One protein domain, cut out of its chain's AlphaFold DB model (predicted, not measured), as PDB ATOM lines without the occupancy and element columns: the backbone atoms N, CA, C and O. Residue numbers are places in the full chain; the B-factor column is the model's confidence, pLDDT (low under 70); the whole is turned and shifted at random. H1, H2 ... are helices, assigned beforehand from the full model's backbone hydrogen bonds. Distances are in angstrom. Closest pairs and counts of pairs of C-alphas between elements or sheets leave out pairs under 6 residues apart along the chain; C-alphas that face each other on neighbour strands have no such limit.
ATOM      1  N   LEU A   2      95.409  79.457  83.966       90.25
ATOM      2  CA  LEU A   2      96.669  80.085  84.402       90.25
ATOM      3  C   LEU A   2      97.219  81.125  83.413       90.25
ATOM      4  O   LEU A   2      97.540  82.228  83.831       90.25
ATOM      5  N   GLU A   3      97.181  80.858  82.106       93.00
ATOM      6  CA  GLU A   3      97.621  81.811  81.065       93.00
ATOM      7  C   GLU A   3      96.921  83.181  81.144       93.00
ATOM      8  O   GLU A   3      97.522  84.235  80.909       93.00
ATOM      9  N   ARG A   4      95.634  83.188  81.522       95.38
ATOM     10  CA  ARG A   4      94.866  84.424  81.726       95.38
ATOM     11  C   ARG A   4      95.413  85.207  82.919       95.38
ATOM     12  O   ARG A   4      95.523  86.429  82.842       95.38
ATOM     13  N   TYR A   5      95.749  84.519  84.008       96.31
ATOM     14  CA  TYR A   5      96.353  85.146  85.183       96.31
ATOM     15  C   TYR A   5      97.798  85.577  84.927       96.31
ATOM     16  O   TYR A   5      98.192  86.639  85.397       96.31
ATOM     17  N   ASP A   6      98.560  84.837  84.123       96.88
ATOM     18  CA  ASP A   6      99.902  85.242  83.705       96.88
ATOM     19  C   ASP A   6      99.865  86.555  82.928       96.88
ATOM     20  O   ASP A   6     100.620  87.477  83.237       96.88
ATOM     21  N   SER A   7      98.926  86.668  81.985       97.25
ATOM     22  CA  SER A   7      98.698  87.891  81.210       97.25
ATOM     23  C   SER A   7      98.291  89.063  82.109       97.25
ATOM     24  O   SER A   7      98.818  90.167  81.970       97.25
ATOM     25  N   LEU A   8      97.401  88.816  83.076       96.19
ATOM     26  CA  LEU A   8      96.963  89.823  84.043       96.19
ATOM     27  C   LEU A   8      98.124  90.322  84.916       96.19
ATOM     28  O   LEU A   8      98.328  91.527  85.052       96.19
ATOM     29  N   LEU A   9      98.909  89.407  85.490       97.12
ATOM     30  CA  LEU A   9     100.040  89.762  86.345       97.12
ATOM     31  C   LEU A   9     101.168  90.429  85.548       97.12
ATOM     32  O   LEU A   9     101.821  91.336  86.059       97.12
ATOM     33  N   ALA A  10     101.371  90.041  84.286       97.50
ATOM     34  CA  ALA A  10     102.304  90.720  83.391       97.50
ATOM     35  C   ALA A  10     101.865  92.166  83.110       97.50
ATOM     36  O   ALA A  10     102.689  93.077  83.185       97.50
ATOM     37  N   GLN A  11     100.570  92.396  82.867       96.88
ATOM     38  CA  GLN A  11     100.019  93.742  82.712       96.88
ATOM     39  C   GLN A  11     100.205  94.584  83.983       96.88
ATOM     40  O   GLN A  11     100.640  95.734  83.887       96.88
ATOM     41  N   ILE A  12      99.917  94.026  85.165       97.62
ATOM     42  CA  ILE A  12     100.120  94.717  86.449       97.62
ATOM     43  C   ILE A  12     101.594  95.081  86.628       97.62
ATOM     44  O   ILE A  12     101.890  96.232  86.928       97.62
ATOM     45  N   ARG A  13     102.526  94.151  86.389       96.81
ATOM     46  CA  ARG A  13     103.969  94.432  86.479       96.81
ATOM     47  C   ARG A  13     104.421  95.531  85.521       96.81
ATOM     48  O   ARG A  13     105.245  96.355  85.896       96.81
ATOM     49  N   ALA A  14     103.890  95.548  84.299       96.00
ATOM     50  CA  ALA A  14     104.281  96.519  83.279       96.00
ATOM     51  C   ALA A  14     103.684  97.917  83.505       96.00
ATOM     52  O   ALA A  14     104.292  98.913  83.122       96.00
ATOM     53  N   THR A  15     102.484  98.006  84.087       96.44
ATOM     54  CA  THR A  15     101.704  99.261  84.122       96.44
ATOM     55  C   THR A  15     101.374  99.766  85.525       96.44
ATOM     56  O   THR A  15     100.920 100.902  85.673       96.44
ATOM     57  N   GLY A  16     101.555  98.930  86.547       96.81
ATOM     58  CA  GLY A  16     101.133  99.183  87.922       96.81
ATOM     59  C   GLY A  16      99.615  99.189  88.129       96.81
ATOM     60  O   GLY A  16      99.164  99.712  89.145       96.81
ATOM     61  N   ARG A  17      98.798  98.685  87.184       95.50
ATOM     62  CA  ARG A  17      97.326  98.781  87.267       95.50
ATOM     63  C   ARG A  17      96.546  97.703  86.511       95.50
ATOM     64  O   ARG A  17      97.045  97.105  85.561       95.50
ATOM     65  N   THR A  18      95.270  97.555  86.870       94.94
ATOM     66  CA  THR A  18      94.233  96.853  86.088       94.94
ATOM     67  C   THR A  18      92.956  97.678  86.075       94.94
ATOM     68  O   THR A  18      92.345  97.893  87.124       94.94
ATOM     69  N   GLY A  19      92.535  98.144  84.898       91.31
ATOM     70  CA  GLY A  19      91.449  99.121  84.814       91.31
ATOM     71  C   GLY A  19      91.785 100.372  85.635       91.31
ATOM     72  O   GLY A  19      92.872 100.930  85.487       91.31
ATOM     73  N   GLU A  20      90.872 100.770  86.520       93.81
ATOM     74  CA  GLU A  20      91.036 101.915  87.429       93.81
ATOM     75  C   GLU A  20      91.824 101.579  88.710       93.81
ATOM     76  O   GLU A  20      92.228 102.480  89.442       93.81
ATOM     77  N   MET A  21      92.076 100.293  88.988       95.19
ATOM     78  CA  MET A  21      92.798  99.862  90.186       95.19
ATOM     79  C   MET A  21      94.306 100.027  89.993       95.19
ATOM     80  O   MET A  21      94.887  99.399  89.109       95.19
ATOM     81  N   VAL A  22      94.936 100.842  90.841       95.94
ATOM     82  CA  VAL A  22      96.389 101.076  90.870       95.94
ATOM     83  C   VAL A  22      97.002 100.326  92.052       95.94
ATOM     84  O   VAL A  22      96.464 100.368  93.156       95.94
ATOM     85  N   TYR A  23      98.129  99.655  91.822       95.94
ATOM     86  CA  TYR A  23      98.827  98.840  92.816       95.94
ATOM     87  C   TYR A  23     100.080  99.558  93.325       95.94
ATOM     88  O   TYR A  23     100.852 100.103  92.535       95.94
ATOM     89  N   GLY A  24     100.296  99.532  94.643       95.88
ATOM     90  CA  GLY A  24     101.571  99.936  95.236       95.88
ATOM     91  C   GLY A  24     102.692  98.950  94.868       95.88
ATOM     92  O   GLY A  24     102.398  97.783  94.589       95.88
ATOM     93  N   PRO A  25     103.971  99.377  94.842       93.12
ATOM     94  CA  PRO A  25     105.095  98.513  94.466       93.12
ATOM     95  C   PRO A  25     105.174  97.203  95.265       93.12
ATOM     96  O   PRO A  25     105.521  96.165  94.714       93.12
ATOM     97  N   GLU A  26     104.816  97.237  96.548       95.06
ATOM     98  CA  GLU A  26     104.779  96.082  97.452       95.06
ATOM     99  C   GLU A  26     103.677  95.067  97.116       95.06
ATOM    100  O   GLU A  26     103.768  93.903  97.499       95.06
ATOM    101  N   SER A  27     102.655  95.502  96.381       94.06
ATOM    102  CA  SER A  27     101.510  94.691  95.968       94.06
ATOM    103  C   SER A  27     101.688  94.086  94.564       94.06
ATOM    104  O   SER A  27     100.835  93.329  94.100       94.06
ATOM    105  N   ILE A  28     102.787  94.404  93.867       96.19
ATOM    106  CA  ILE A  28     103.098  93.880  92.533       96.19
ATOM    107  C   ILE A  28     103.911  92.589  92.667       96.19
ATOM    108  O   ILE A  28     105.070  92.591  93.077       96.19
ATOM    109  N   LEU A  29     103.307  91.468  92.272       96.31
ATOM    110  CA  LEU A  29     103.948  90.159  92.358       96.31
ATOM    111  C   LEU A  29     105.053  89.984  91.297       96.31
ATOM    112  O   LEU A  29     104.797  90.203  90.105       96.31
ATOM    113  N   PRO A  30     106.258  89.522  91.686       95.94
ATOM    114  CA  PRO A  30     107.400  89.416  90.778       95.94
ATOM    115  C   PRO A  30     107.305  88.262  89.771       95.94
ATOM    116  O   PRO A  30     107.934  88.344  88.720       95.94
ATOM    117  N   ARG A  31     106.536  87.206  90.065       97.12
ATOM    118  CA  ARG A  31     106.426  86.002  89.219       97.12
ATOM    119  C   ARG A  31     105.058  85.887  88.551       97.12
ATOM    120  O   ARG A  31     104.094  86.552  88.945       97.12
ATOM    121  N   SER A  32     104.967  85.078  87.503       97.00
ATOM    122  CA  SER A  32     103.699  84.695  86.885       97.00
ATOM    123  C   SER A  32     102.865  83.810  87.822       97.00
ATOM    124  O   SER A  32     103.361  83.279  88.819       97.00
ATOM    125  N   ALA A  33     101.577  83.653  87.519       95.69
ATOM    126  CA  ALA A  33     100.714  82.759  88.279       95.69
ATOM    127  C   ALA A  33     101.147  81.303  88.070       95.69
ATOM    128  O   ALA A  33     101.177  80.535  89.028       95.69
ATOM    129  N   THR A  34     101.553  80.951  86.848       93.50
ATOM    130  CA  THR A  34     102.107  79.633  86.518       93.50
ATOM    131  C   THR A  34     103.373  79.327  87.318       93.50
ATOM    132  O   THR A  34     103.506  78.228  87.847       93.50
ATOM    133  N   GLU A  35     104.287  80.287  87.479       94.62
ATOM    134  CA  GLU A  35     105.495  80.092  88.293       94.62
ATOM    135  C   GLU A  35     105.156  79.817  89.762       94.62
ATOM    136  O   GLU A  35     105.729  78.914  90.370       94.62
ATOM    137  N   TYR A  36     104.203  80.557  90.340       95.44
ATOM    138  CA  TYR A  36     103.763  80.303  91.713       95.44
ATOM    139  C   TYR A  36     103.038  78.968  91.867       95.44
ATOM    140  O   TYR A  36     103.269  78.274  92.858       95.44
ATOM    141  N   PHE A  37     102.195  78.606  90.901       92.94
ATOM    142  CA  PHE A  37     101.508  77.319  90.885       92.94
ATOM    143  C   PHE A  37     102.523  76.175  90.832       92.94
ATOM    144  O   PHE A  37     102.541  75.325  91.714       92.94
ATOM    145  N   ASN A  38     103.455  76.215  89.880       90.56
ATOM    146  CA  ASN A  38     104.481  75.184  89.731       90.56
ATOM    147  C   ASN A  38     105.414  75.094  90.943       90.56
ATOM    148  O   ASN A  38     105.986  74.035  91.192       90.56
ATOM    149  N   GLN A  39     105.584  76.179  91.698       92.12
ATOM    150  CA  GLN A  39     106.386  76.175  92.917       92.12
ATOM    151  C   GLN A  39     105.657  75.531  94.108       92.12
ATOM    152  O   GLN A  39     106.316  74.896  94.926       92.12
ATOM    153  N   ASN A  40     104.341  75.729  94.248       93.12
ATOM    154  CA  ASN A  40     103.648  75.495  95.523       93.12
ATOM    155  C   ASN A  40     102.416  74.584  95.435       93.12
ATOM    156  O   ASN A  40     101.843  74.250  96.470       93.12
ATOM    157  N   CYS A  41     101.968  74.211  94.238       93.25
ATOM    158  CA  CYS A  41     100.713  73.495  94.047       93.25
ATOM    159  C   CYS A  41     100.947  72.119  93.434       93.25
ATOM    160  O   CYS A  41     101.574  71.993  92.386       93.25
TER     161      CYS A  41
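Overview. This is residues 2 to 41 of the 149 residues of the protein "Amidohydrolase family protein" of Actinobacteria bacterium (UniProt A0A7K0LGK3). A 14-residue helix, H1, is followed by a long looping link that folds back beside it, and a shorter helix, H2, whose first residue, Ala 33, meets H1 near Asp 6. Within the link, residues 17 to 18 pair with residues 21 to 22, antiparallel, in a short turn past the end of H1. The printed part has 40 residues, with H1 then H2 and no named strand, and its class is all helix. It is only just compact, close to loose, with a radius of gyration of the C-alphas of 10.4 A and spans of 30 by 20 by 13 A.

Along the chain. H1, residues 2 to 15, is 19.8 A long and begins at C-alpha 2 (96.669, 80.085, 84.402). H2, residues 33 to 40, is 10.7 A long and ends at C-alpha 40 (103.648, 75.495, 95.523).

Arrangement. H1 and H2 touch, the closest C-alphas being those of Asp 6 and Ala 33, 5.3 A apart. They run opposite ways at a steep tilt of 66 degrees. In H1 and H2 every O i to N i+4 pair is within hydrogen-bond range.

Size, cuts and confidence. The C-alphas of Glu 20 and Cys 41, the two farthest apart, are 30.7 A apart. The link from H1 to H2, 17 residues, is long. The printed part has no cut, and no printed residue is under 70 in pLDDT.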